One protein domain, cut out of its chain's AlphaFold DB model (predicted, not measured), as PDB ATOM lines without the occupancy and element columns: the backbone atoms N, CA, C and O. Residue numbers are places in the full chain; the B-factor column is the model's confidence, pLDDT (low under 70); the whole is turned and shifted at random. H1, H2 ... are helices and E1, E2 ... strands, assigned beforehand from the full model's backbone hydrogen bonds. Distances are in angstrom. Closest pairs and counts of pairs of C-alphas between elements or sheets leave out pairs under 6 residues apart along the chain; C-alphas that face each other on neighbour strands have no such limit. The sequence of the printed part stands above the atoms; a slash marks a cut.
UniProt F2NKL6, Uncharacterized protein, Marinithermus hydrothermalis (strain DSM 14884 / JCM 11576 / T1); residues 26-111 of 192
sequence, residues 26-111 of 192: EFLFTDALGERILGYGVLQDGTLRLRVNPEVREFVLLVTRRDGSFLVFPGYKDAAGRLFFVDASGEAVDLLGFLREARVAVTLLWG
ATOM      1  N   GLU A  26      43.820 -38.373  22.837       96.44
ATOM      2  CA  GLU A  26      44.218 -39.363  23.834       96.44
ATOM      3  C   GLU A  26      44.307 -38.725  25.217       96.44
ATOM      4  O   GLU A  26      44.744 -37.586  25.370       96.44
ATOM      5  N   PHE A  27      43.900 -39.479  26.228       96.88
ATOM      6  CA  PHE A  27      43.908 -39.105  27.632       96.88
ATOM      7  C   PHE A  27      44.801 -40.096  28.362       96.88
ATOM      8  O   PHE A  27      44.429 -41.255  28.524       96.88
ATOM      9  N   LEU A  28      45.973 -39.647  28.795       96.75
ATOM     10  CA  LEU A  28      46.916 -40.450  29.563       96.75
ATOM     11  C   LEU A  28      46.943 -39.940  31.000       96.75
ATOM     12  O   LEU A  28      47.093 -38.747  31.248       96.75
ATOM     13  N   PHE A  29      46.824 -40.856  31.948       96.88
ATOM     14  CA  PHE A  29      47.017 -40.592  33.364       96.88
ATOM     15  C   PHE A  29      48.371 -41.161  33.723       96.88
ATOM     16  O   PHE A  29      48.594 -42.355  33.537       96.88
ATOM     17  N   THR A  30      49.264 -40.336  34.248       96.31
ATOM     18  CA  THR A  30      50.560 -40.796  34.741       96.31
ATOM     19  C   THR A  30      50.716 -40.488  36.217       96.31
ATOM     20  O   THR A  30      49.962 -39.690  36.774       96.31
ATOM     21  N   ASP A  31      51.708 -41.089  36.866       93.44
ATOM     22  CA  ASP A  31      52.173 -40.560  38.146       93.44
ATOM     23  C   ASP A  31      52.800 -39.158  37.983       93.44
ATOM     24  O   ASP A  31      52.956 -38.638  36.873       93.44
ATOM     25  N   ALA A  32      53.147 -38.534  39.110       89.75
ATOM     26  CA  ALA A  32      53.715 -37.188  39.146       89.75
ATOM     27  C   ALA A  32      55.061 -37.055  38.407       89.75
ATOM     28  O   ALA A  32      55.450 -35.944  38.051       89.75
ATOM     29  N   LEU A  33      55.775 -38.166  38.200       89.06
ATOM     30  CA  LEU A  33      57.061 -38.193  37.506       89.06
ATOM     31  C   LEU A  33      56.914 -38.546  36.019       89.06
ATOM     32  O   LEU A  33      57.867 -38.377  35.262       89.06
ATOM     33  N   GLY A  34      55.732 -38.998  35.592       87.50
ATOM     34  CA  GLY A  34      55.502 -39.508  34.244       87.50
ATOM     35  C   GLY A  34      56.104 -40.897  34.009       87.50
ATOM     36  O   GLY A  34      56.250 -41.301  32.861       87.50
ATOM     37  N   GLU A  35      56.485 -41.619  35.065       89.31
ATOM     38  CA  GLU A  35      57.202 -42.898  34.958       89.31
ATOM     39  C   GLU A  35      56.255 -44.083  34.768       89.31
ATOM     40  O   GLU A  35      56.635 -45.108  34.197       89.31
ATOM     41  N   ARG A  36      55.016 -43.956  35.247       91.94
ATOM     42  CA  ARG A  36      54.007 -45.016  35.189       91.94
ATOM     43  C   ARG A  36      52.716 -44.500  34.596       91.94
ATOM     44  O   ARG A  36      52.222 -43.454  35.012       91.94
ATOM     45  N   ILE A  37      52.133 -45.286  33.696       94.44
ATOM     46  CA  ILE A  37      50.777 -45.070  33.199       94.44
ATOM     47  C   ILE A  37      49.799 -45.653  34.222       94.44
ATOM     48  O   ILE A  37      49.873 -46.813  34.619       94.44
ATOM     49  N   LEU A  38      48.896 -44.805  34.694       95.50
ATOM     50  CA  LEU A  38      47.845 -45.105  35.662       95.50
ATOM     51  C   LEU A  38      46.473 -45.182  34.994       95.50
ATOM     52  O   LEU A  38      45.491 -45.532  35.641       95.50
ATOM     53  N   GLY A  39      46.382 -44.834  33.717       95.38
ATOM     54  CA  GLY A  39      45.148 -44.869  32.959       95.38
ATOM     55  C   GLY A  39      45.345 -44.347  31.548       95.38
ATOM     56  O   GLY A  39      46.254 -43.564  31.278       95.38
ATOM     57  N   TYR A  40      44.479 -44.796  30.653       96.00
ATOM     58  CA  TYR A  40      44.509 -44.439  29.247       96.00
ATOM     59  C   TYR A  40      43.098 -44.438  28.671       96.00
ATOM     60  O   TYR A  40      42.257 -45.267  29.035       96.00
ATOM     61  N   GLY A  41      42.840 -43.519  27.751       95.62
ATOM     62  CA  GLY A  41      41.634 -43.524  26.950       95.62
ATOM     63  C   GLY A  41      41.795 -42.753  25.656       95.62
ATOM     64  O   GLY A  41      42.592 -41.826  25.568       95.62
ATOM     65  N   VAL A  42      40.993 -43.120  24.665       95.75
ATOM     66  CA  VAL A  42      40.931 -42.434  23.371       95.75
ATOM     67  C   VAL A  42      39.507 -41.983  23.123       95.75
ATOM     68  O   VAL A  42      38.552 -42.720  23.398       95.75
ATOM     69  N   LEU A  43      39.364 -40.760  22.622       96.25
ATOM     70  CA  LEU A  43      38.099 -40.250  22.127       96.25
ATOM     71  C   LEU A  43      37.844 -40.818  20.726       96.25
ATOM     72  O   LEU A  43      38.578 -40.503  19.788       96.25
ATOM     73  N   GLN A  44      36.824 -41.670  20.619       95.50
ATOM     74  CA  GLN A  44      36.377 -42.291  19.373       95.50
ATOM     75  C   GLN A  44      34.853 -42.213  19.256       95.50
ATOM     76  O   GLN A  44      34.132 -42.581  20.188       95.50
ATOM     77  N   ASP A  45      34.363 -41.742  18.114       94.25
ATOM     78  CA  ASP A  45      32.938 -41.598  17.799       94.25
ATOM     79  C   ASP A  45      32.172 -40.812  18.886       94.25
ATOM     80  O   ASP A  45      31.102 -41.207  19.360       94.25
ATOM     81  N   GLY A  46      32.763 -39.711  19.357       93.69
ATOM     82  CA  GLY A  46      32.233 -38.865  20.428       93.69
ATOM     83  C   GLY A  46      32.235 -39.511  21.819       93.69
ATOM     84  O   GLY A  46      31.713 -38.922  22.770       93.69
ATOM     85  N   THR A  47      32.814 -40.707  21.956       96.75
ATOM     86  CA  THR A  47      32.899 -41.453  23.212       96.75
ATOM     87  C   THR A  47      34.348 -41.627  23.652       96.75
ATOM     88  O   THR A  47      35.147 -42.277  22.986       96.75
ATOM     89  N   LEU A  48      34.686 -41.100  24.824       96.88
ATOM     90  CA  LEU A  48      35.936 -41.403  25.506       96.88
ATOM     91  C   LEU A  48      35.774 -42.700  26.302       96.88
ATOM     92  O   LEU A  48      35.026 -42.754  27.283       96.88
ATOM     93  N   ARG A  49      36.495 -43.748  25.902       95.25
ATOM     94  CA  ARG A  49      36.645 -44.963  26.714       95.25
ATOM     95  C   ARG A  49      37.887 -44.811  27.569       95.25
ATOM     96  O   ARG A  49      38.991 -44.908  27.053       95.25
ATOM     97  N   LEU A  50      37.694 -44.542  28.852       94.94
ATOM     98  CA  LEU A  50      38.770 -44.246  29.782       94.94
ATOM     99  C   LEU A  50      38.942 -45.407  30.763       94.94
ATOM    100  O   LEU A  50      38.041 -45.685  31.552       94.94
ATOM    101  N   ARG A  51      40.100 -46.070  30.726       94.56
ATOM    102  CA  ARG A  51      40.512 -47.058  31.728       94.56
ATOM    103  C   ARG A  51      41.404 -46.376  32.753       94.56
ATOM    104  O   ARG A  51      42.360 -45.710  32.370       94.56
ATOM    105  N   VAL A  52      41.108 -46.538  34.037       94.44
ATOM    106  CA  VAL A  52      41.893 -45.942  35.125       94.44
ATOM    107  C   VAL A  52      42.175 -46.994  36.186       94.44
ATOM    108  O   VAL A  52      41.297 -47.772  36.570       94.44
ATOM    109  N   ASN A  53      43.407 -47.004  36.679       93.69
ATOM    110  CA  ASN A  53      43.821 -47.824  37.799       93.69
ATOM    111  C   ASN A  53      43.004 -47.420  39.045       93.69
ATOM    112  O   ASN A  53      43.000 -46.242  39.420       93.69
ATOM    113  N   PRO A  54      42.319 -48.367  39.712       91.38
ATOM    114  CA  PRO A  54      41.479 -48.062  40.868       91.38
ATOM    115  C   PRO A  54      42.260 -47.478  42.050       91.38
ATOM    116  O   PRO A  54      41.664 -46.772  42.858       91.38
ATOM    117  N   GLU A  55      43.572 -47.695  42.137       91.62
ATOM    118  CA  GLU A  55      44.432 -47.213  43.222       91.62
ATOM    119  C   GLU A  55      45.006 -45.810  42.974       91.62
ATOM    120  O   GLU A  55      45.714 -45.276  43.831       91.62
ATOM    121  N   VAL A  56      44.683 -45.165  41.845       93.12
ATOM    122  CA  VAL A  56      45.147 -43.797  41.578       93.12
ATOM    123  C   VAL A  56      44.667 -42.844  42.677       93.12
ATOM    124  O   VAL A  56      43.488 -42.844  43.046       93.12
ATOM    125  N   ARG A  57      45.584 -42.041  43.218       95.06
ATOM    126  CA  ARG A  57      45.288 -40.999  44.218       95.06
ATOM    127  C   ARG A  57      45.643 -39.625  43.693       95.06
ATOM    128  O   ARG A  57      44.819 -38.725  43.743       95.06
ATOM    129  N   GLU A  58      46.837 -39.511  43.141       96.38
ATOM    130  CA  GLU A  58      47.347 -38.335  42.450       96.38
ATOM    131  C   GLU A  58      47.800 -38.775  41.065       96.38
ATOM    132  O   GLU A  58      48.233 -39.918  40.881       96.38
ATOM    133  N   PHE A  59      47.659 -37.887  40.093       96.94
ATOM    134  CA  PHE A  59      48.049 -38.149  38.720       96.94
ATOM    135  C   PHE A  59      48.408 -36.858  37.990       96.94
ATOM    136  O   PHE A  59      48.076 -35.755  38.418       96.94
ATOM    137  N   VAL A  60      49.049 -37.012  36.840       97.06
ATOM    138  CA  VAL A  60      49.134 -35.984  35.810       97.06
ATOM    139  C   VAL A  60      48.302 -36.460  34.628       97.06
ATOM    140  O   VAL A  60      48.510 -37.554  34.111       97.06
ATOM    141  N   LEU A  61      47.322 -35.654  34.233       97.06
ATOM    142  CA  LEU A  61      46.526 -35.860  33.038       97.06
ATOM    143  C   LEU A  61      47.228 -35.196  31.857       97.06
ATOM    144  O   LEU A  61      47.384 -33.976  31.813       97.06
ATOM    145  N   LEU A  62      47.602 -36.015  30.887       95.62
ATOM    146  CA  LEU A  62      48.101 -35.606  29.588       95.62
ATOM    147  C   LEU A  62      46.974 -35.779  28.571       95.62
ATOM    148  O   LEU A  62      46.439 -36.876  28.417       95.62
ATOM    149  N   VAL A  63      46.612 -34.701  27.882       95.06
ATOM    150  CA  VAL A  63      45.652 -34.752  26.775       95.06
ATOM    151  C   VAL A  63      46.398 -34.495  25.480       95.06
ATOM    152  O   VAL A  63      46.750 -33.349  25.195       95.06
ATOM    153  N   THR A  64      46.639 -35.551  24.710       94.44
ATOM    154  CA  THR A  64      47.312 -35.478  23.411       94.44
ATOM    155  C   THR A  64      46.287 -35.199  22.327       94.44
ATOM    156  O   THR A  64      45.264 -35.875  22.211       94.44
ATOM    157  N   ARG A  65      46.558 -34.182  21.518       92.19
ATOM    158  CA  ARG A  65      45.749 -33.819  20.361       92.19
ATOM    159  C   ARG A  65      46.265 -34.497  19.109       92.19
ATOM    160  O   ARG A  65      47.420 -34.908  19.027       92.19
ATOM    161  N   ARG A  66      45.422 -34.533  18.080       87.50
ATOM    162  CA  ARG A  66      45.754 -35.146  16.791       87.50
ATOM    163  C   ARG A  66      46.951 -34.491  16.090       87.50
ATOM    164  O   ARG A  66      47.643 -35.149  15.319       87.50
ATOM    165  N   ASP A  67      47.192 -33.207  16.338       87.44
ATOM    166  CA  ASP A  67      48.348 -32.476  15.806       87.44
ATOM    167  C   ASP A  67      49.658 -32.752  16.575       87.44
ATOM    168  O   ASP A  67      50.699 -32.187  16.238       87.44
ATOM    169  N   GLY A  68      49.618 -33.621  17.591       87.00
ATOM    170  CA  GLY A  68      50.750 -33.965  18.449       87.00
ATOM    171  C   GLY A  68      51.019 -32.954  19.565       87.00
ATOM    172  O   GLY A  68      51.925 -33.166  20.369       87.00
ATOM    173  N   SER A  69      50.252 -31.861  19.649       90.88
ATOM    174  CA  SER A  69      50.299 -30.981  20.816       90.88
ATOM    175  C   SER A  69      49.635 -31.651  22.015       90.88
ATOM    176  O   SER A  69      48.760 -32.505  21.865       90.88
ATOM    177  N   PHE A  70      50.043 -31.271  23.223       90.75
ATOM    178  CA  PHE A  70      49.479 -31.839  24.439       90.75
ATOM    179  C   PHE A  70      49.180 -30.771  25.488       90.75
ATOM    180  O   PHE A  70      49.831 -29.726  25.556       90.75
ATOM    181  N   LEU A  71      48.171 -31.055  26.304       91.56
ATOM    182  CA  LEU A  71      47.848 -30.315  27.518       91.56
ATOM    183  C   LEU A  71      48.231 -31.157  28.730       91.56
ATOM    184  O   LEU A  71      48.121 -32.380  28.685       91.56
ATOM    185  N   VAL A  72      48.660 -30.499  29.803       93.12
ATOM    186  CA  VAL A  72      49.110 -31.151  31.035       93.12
ATOM    187  C   VAL A  72      48.351 -30.559  32.208       93.12
ATOM    188  O   VAL A  72      48.378 -29.342  32.398       93.12
ATOM    189  N   PHE A  73      47.715 -31.410  33.005       95.12
ATOM    190  CA  PHE A  73      46.979 -30.997  34.192       95.12
ATOM    191  C   PHE A  73      47.342 -31.895  35.375       95.12
ATOM    192  O   PHE A  73      47.165 -33.108  35.283       95.12
ATOM    193  N   PRO A  74      47.829 -31.353  36.501       96.88
ATOM    194  CA  PRO A  74      47.911 -32.140  37.722       96.88
ATOM    195  C   PRO A  74      46.494 -32.472  38.198       96.88
ATOM    196  O   PRO A  74      45.569 -31.684  38.016       96.88
ATOM    197  N   GLY A  75      46.311 -33.635  38.805       97.12
ATOM    198  CA  GLY A  75      45.003 -34.105  39.224       97.12
ATOM    199  C   GLY A  75      45.056 -35.096  40.370       97.12
ATOM    200  O   GLY A  75      46.115 -35.561  40.791       97.12
ATOM    201  N   TYR A  76      43.884 -35.384  40.916       97.56
ATOM    202  CA  TYR A  76      43.725 -36.271  42.054       97.56
ATOM    203  C   TYR A  76      42.366 -36.964  42.036       97.56
ATOM    204  O   TYR A  76      41.420 -36.531  41.374       97.56
ATOM    205  N   LYS A  77      42.272 -38.067  42.775       97.06
ATOM    206  CA  LYS A  77      41.025 -38.777  43.037       97.06
ATOM    207  C   LYS A  77      40.561 -38.462  44.453       97.06
ATOM    208  O   LYS A  77      41.318 -38.654  45.403       97.06
ATOM    209  N   ASP A  78      39.331 -37.985  44.600       96.94
ATOM    210  CA  ASP A  78      38.768 -37.703  45.922       96.94
ATOM    211  C   ASP A  78      38.344 -38.989  46.661       96.94
ATOM    212  O   ASP A  78      38.373 -40.101  46.125       96.94
ATOM    213  N   ALA A  79      37.915 -38.839  47.917       94.69
ATOM    214  CA  ALA A  79      37.449 -39.959  48.740       94.69
ATOM    215  C   ALA A  79      36.172 -40.634  48.199       94.69
ATOM    216  O   ALA A  79      35.885 -41.775  48.558       94.69
ATOM    217  N   ALA A  80      35.411 -39.951  47.339       94.75
ATOM    218  CA  ALA A  80      34.232 -40.493  46.672       94.75
ATOM    219  C   ALA A  80      34.575 -41.201  45.344       94.75
ATOM    220  O   ALA A  80      33.674 -41.708  44.676       94.75
ATOM    221  N   GLY A  81      35.854 -41.249  44.956       93.31
ATOM    222  CA  GLY A  81      36.315 -41.875  43.718       93.31
ATOM    223  C   GLY A  81      36.165 -40.999  42.473       93.31
ATOM    224  O   GLY A  81      36.315 -41.502  41.360       93.31
ATOM    225  N   ARG A  82      35.868 -39.704  42.627       95.62
ATOM    226  CA  ARG A  82      35.776 -38.752  41.515       95.62
ATOM    227  C   ARG A  82      37.161 -38.246  41.140       95.62
ATOM    228  O   ARG A  82      38.006 -38.039  42.008       95.62
ATOM    229  N   LEU A  83      37.370 -38.035  39.847       96.81
ATOM    230  CA  LEU A  83      38.634 -37.565  39.294       96.81
ATOM    231  C   LEU A  83      38.561 -36.056  39.075       96.81
ATOM    232  O   LEU A  83      37.665 -35.572  38.387       96.81
ATOM    233  N   PHE A  84      39.528 -35.340  39.629       98.12
ATOM    234  CA  PHE A  84      39.686 -33.903  39.468       98.12
ATOM    235  C   PHE A  84      41.010 -33.599  38.792       98.12
ATOM    236  O   PHE A  84      42.012 -34.253  39.072       98.12
ATOM    237  N   PHE A  85      41.029 -32.577  37.948       97.06
ATOM    238  CA  PHE A  85      42.264 -31.953  37.492       97.06
ATOM    239  C   PHE A  85      42.268 -30.481  37.889       97.06
ATOM    240  O   PHE A  85      41.215 -29.879  38.079       97.06
ATOM    241  N   VAL A  86      43.452 -29.910  38.053       95.56
ATOM    242  CA  VAL A  86      43.635 -28.500  38.378       95.56
ATOM    243  C   VAL A  86      43.889 -27.752  37.080       95.56
ATOM    244  O   VAL A  86      44.809 -28.088  36.329       95.56
ATOM    245  N   ASP A  87      43.049 -26.766  36.792       90.31
ATOM    246  CA  ASP A  87      43.172 -25.971  35.579       90.31
ATOM    247  C   ASP A  87      44.257 -24.880  35.697       90.31
ATOM    248  O   ASP A  87      44.948 -24.738  36.708       90.31
ATOM    249  N   ALA A  88      44.413 -24.075  34.645       86.00
ATOM    250  CA  ALA A  88      45.399 -22.994  34.617       86.00
ATOM    251  C   ALA A  88      45.128 -21.870  35.640       86.00
ATOM    252  O   ALA A  88      46.022 -21.063  35.901       86.00
ATOM    253  N   SER A  89      43.914 -21.792  36.193       89.88
ATOM    254  CA  SER A  89      43.551 -20.847  37.252       89.88
ATOM    255  C   SER A  89      43.846 -21.379  38.657       89.88
ATOM    256  O   SER A  89      43.850 -20.600  39.607       89.88
ATOM    257  N   GLY A  90      44.170 -22.670  38.784       90.88
ATOM    258  CA  GLY A  90      44.381 -23.336  40.068       90.88
ATOM    259  C   GLY A  90      43.105 -23.939  40.658       90.88
ATOM    260  O   GLY A  90      43.142 -24.444  41.780       90.88
ATOM    261  N   GLU A  91      41.995 -23.909  39.922       94.12
ATOM    262  CA  GLU A  91      40.714 -24.448  40.369       94.12
ATOM    263  C   GLU A  91      40.627 -25.949  40.078       94.12
ATOM    264  O   GLU A  91      41.067 -26.433  39.032       94.12
ATOM    265  N   ALA A  92      40.044 -26.697  41.017       96.44
ATOM    266  CA  ALA A  92      39.798 -28.122  40.846       96.44
ATOM    267  C   ALA A  92      38.528 -28.343  40.015       96.44
ATOM    268  O   ALA A  92      37.425 -27.976  40.419       96.44
ATOM    269  N   VAL A  93      38.683 -29.002  38.873       96.44
ATOM    270  CA  VAL A  93      37.619 -29.275  37.909       96.44
ATOM    271  C   VAL A  93      37.298 -30.767  37.913       96.44
ATOM    272  O   VAL A  93      38.191 -31.597  37.738       96.44
ATOM    273  N   ASP A  94      36.021 -31.118  38.103       96.56
ATOM    274  CA  ASP A  94      35.541 -32.500  37.961       96.56
ATOM    275  C   ASP A  94      35.688 -32.939  36.501       96.56
ATOM    276  O   ASP A  94      35.032 -32.397  35.609       96.56
ATOM    277  N   LEU A  95      36.533 -33.941  36.259       95.69
ATOM    278  CA  LEU A  95      36.854 -34.417  34.920       95.69
ATOM    279  C   LEU A  95      35.615 -34.915  34.169       95.69
ATOM    280  O   LEU A  95      35.438 -34.605  32.991       95.69
ATOM    281  N   LEU A  96      34.755 -35.698  34.827       94.94
ATOM    282  CA  LEU A  96      33.576 -36.258  34.163       94.94
ATOM    283  C   LEU A  96      32.531 -35.175  33.897       94.94
ATOM    284  O   LEU A  96      31.867 -35.208  32.858       94.94
ATOM    285  N   GLY A  97      32.400 -34.215  34.817       93.69
ATOM    286  CA  GLY A  97      31.577 -33.023  34.626       93.69
ATOM    287  C   GLY A  97      32.041 -32.211  33.417       93.69
ATOM    288  O   GLY A  97      31.261 -31.977  32.495       93.69
ATOM    289  N   PHE A  98      33.332 -31.892  33.370       94.19
ATOM    290  CA  PHE A  98      33.966 -31.146  32.286       94.19
ATOM    291  C   PHE A  98      33.796 -31.810  30.913       94.19
ATOM    292  O   PHE A  98      33.363 -31.172  29.953       94.19
ATOM    293  N   LEU A  99      34.069 -33.115  30.811       94.31
ATOM    294  CA  LEU A  99      33.906 -33.857  29.557       94.31
ATOM    295  C   LEU A  99      32.444 -33.885  29.095       94.31
ATOM    296  O   LEU A  99      32.159 -33.744  27.905       94.31
ATOM    297  N   ARG A 100      31.498 -34.003  30.034       93.19
ATOM    298  CA  ARG A 100      30.066 -33.955  29.725       93.19
ATOM    299  C   ARG A 100      29.637 -32.580  29.218       93.19
ATOM    300  O   ARG A 100      28.854 -32.511  28.271       93.19
ATOM    301  N   GLU A 101      30.132 -31.500  29.815       93.44
ATOM    302  CA  GLU A 101      29.886 -30.132  29.338       93.44
ATOM    303  C   GLU A 101      30.435 -29.925  27.923       93.44
ATOM    304  O   GLU A 101      29.765 -29.328  27.076       93.44
ATOM    305  N   ALA A 102      31.586 -30.532  27.627       91.12
ATOM    306  CA  ALA A 102      32.167 -30.597  26.289       91.12
ATOM    307  C   ALA A 102      31.425 -31.550  25.324       91.12
ATOM    308  O   ALA A 102      31.833 -31.694  24.175       91.12
ATOM    309  N   ARG A 103      30.311 -32.168  25.750       94.19
ATOM    310  CA  ARG A 103      29.497 -33.132  24.984       94.19
ATOM    311  C   ARG A 103      30.231 -34.420  24.599       94.19
ATOM    312  O   ARG A 103      29.874 -35.055  23.610       94.19
ATOM    313  N   VAL A 104      31.205 -34.828  25.403       95.31
ATOM    314  CA  VAL A 104      31.876 -36.123  25.278       95.31
ATOM    315  C   VAL A 104      31.126 -37.156  26.117       95.31
ATOM    316  O   VAL A 104      30.910 -36.966  27.316       95.31
ATOM    317  N   ALA A 105      30.723 -38.266  25.498       95.88
ATOM    318  CA  ALA A 105      30.241 -39.424  26.241       95.88
ATOM    319  C   ALA A 105      31.437 -40.129  26.890       95.88
ATOM    320  O   ALA A 105      32.472 -40.287  26.256       95.88
ATOM    321  N   VAL A 106      31.321 -40.565  28.145       95.25
ATOM    322  CA  VAL A 106      32.436 -41.219  28.846       95.25
ATOM    323  C   VAL A 106      32.031 -42.613  29.293       95.25
ATOM    324  O   VAL A 106      31.035 -42.784  29.994       95.25
ATOM    325  N   THR A 107      32.834 -43.601  28.908       95.12
ATOM    326  CA  THR A 107      32.806 -44.951  29.475       95.12
ATOM    327  C   THR A 107      34.012 -45.103  30.383       95.12
ATOM    328  O   THR A 107      35.134 -45.197  29.894       95.12
ATOM    329  N   LEU A 108      33.784 -45.103  31.695       92.56
ATOM    330  CA  LEU A 108      34.845 -45.273  32.683       92.56
ATOM    331  C   LEU A 108      34.969 -46.749  33.071       92.56
ATOM    332  O   LEU A 108      33.993 -47.366  33.499       92.56
ATOM    333  N   LEU A 109      36.171 -47.294  32.927       93.25
ATOM    334  CA  LEU A 109      36.521 -48.667  33.265       93.25
ATOM    335  C   LEU A 109      37.586 -48.647  34.361       93.25
ATOM    336  O   LEU A 109      38.636 -48.028  34.206       93.25
ATOM    337  N   TRP A 110      37.330 -49.337  35.466       91.06
ATOM    338  CA  TRP A 110      38.312 -49.496  36.537       91.06
ATOM    339  C   TRP A 110      39.040 -50.827  36.359       91.06
ATOM    340  O   TRP A 110      38.389 -51.871  36.315       91.06
ATOM    341  N   GLY A 111      40.368 -50.809  36.252       80.44
ATOM    342  CA  GLY A 111      41.161 -52.034  36.130       80.44
ATOM    343  C   GLY A 111      42.635 -51.786  35.826       80.44
ATOM    344  O   GLY A 111      42.999 -50.734  35.304       80.44
TER     345      GLY A 111
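AT A GLANCE: This is residues 26 to 111 of the 192 residues of an uncharacterized protein of Marinithermus hydrothermalis (strain DSM 14884 / JCM 11576 / T1) (UniProt F2NKL6). A single sheet of eight strands curls like part of a barrel round the short helix H1; the barrel is not closed, since its edge strands E7 and E8 stay apart, and H1 sits on the open side between E6 and E8. The 86 printed residues hold eight named strands and one named helix, in the order E1 E2 E3 E4 E5 E6 E7 H1 E8, and the class is mostly strand. Across the mixed sheet the order is E7 E6 E5 E4 E1 E2 E3 E8. The whole is compact and rounded, with a radius of gyration of the C-alphas of 12.0 A and spans of 30 by 28 by 27 A.

IN THESE COORDINATES: E1 is residues 26 to 30, beginning at C-alpha 26 (44.218, -39.363, 23.834). E2, residues 37 to 44, is 20.2 A long, and E3, residues 47 to 52, is 15.6 A. E4, residues 58 to 64, is 19.3 A long. E5, residues 70 to 77, is 21.6 A long and bends by 53 degrees at residue 74. E6 is residues 83 to 86 and E7 residues 92 to 94. H1, residues 95 to 101, begins at C-alpha 95 (36.854, -34.417, 34.920). E8, residues 105 to 110, is 16.5 A long and ends at C-alpha 110 (38.312, -49.496, 36.537).

HOW THE PARTS SIT: E1, E2 and E3 form a meander, each strand the antiparallel neighbour of the one before, and so do E4, E5, E6 and E7. E1 and E2 are a hairpin at 170 degrees, with N 27 and O 41 2.8 A apart. E2 and E3 are a hairpin too, with N 40 and O 51 at 2.9 A. E4 is antiparallel to E1, with N 28 and O 62 at 2.8 A; E1 to E4 make a Greek key, a meander of three strands whose first strand is the antiparallel neighbour of the fourth. E4 and E5 form a hairpin, with N 61 and O 73 at 2.8 A. E5 and E6 form another at 126 degrees, with N 84 and O 76 at 2.8 A, and so do E6 and E7, with N 93 and O 85 at 2.8 A. H1 is on the sheet; its closest C-alphas to E6 are those of Leu 95 and Phe 84, 5.4 A apart, and to E8 those of Leu 96 and Val 106, 7.4 A apart. In H1 every O i to N i+4 pair is within hydrogen-bond range. E8 is parallel to E3 at 19 degrees, with N 50 and O 107 at 2.8 A.

THE WHOLE: The two C-alphas farthest apart are those of Asp 67 and Ala 79, 35.5 A. The sheet is strongly twisted, with C-alphas up to 10.4 A off its best plane. The printed part has no cut. The link from E1 to E2 is short, the other links are tight, and no link is long. The mean pLDDT of the printed part is 93.9, and no printed residue is under 70.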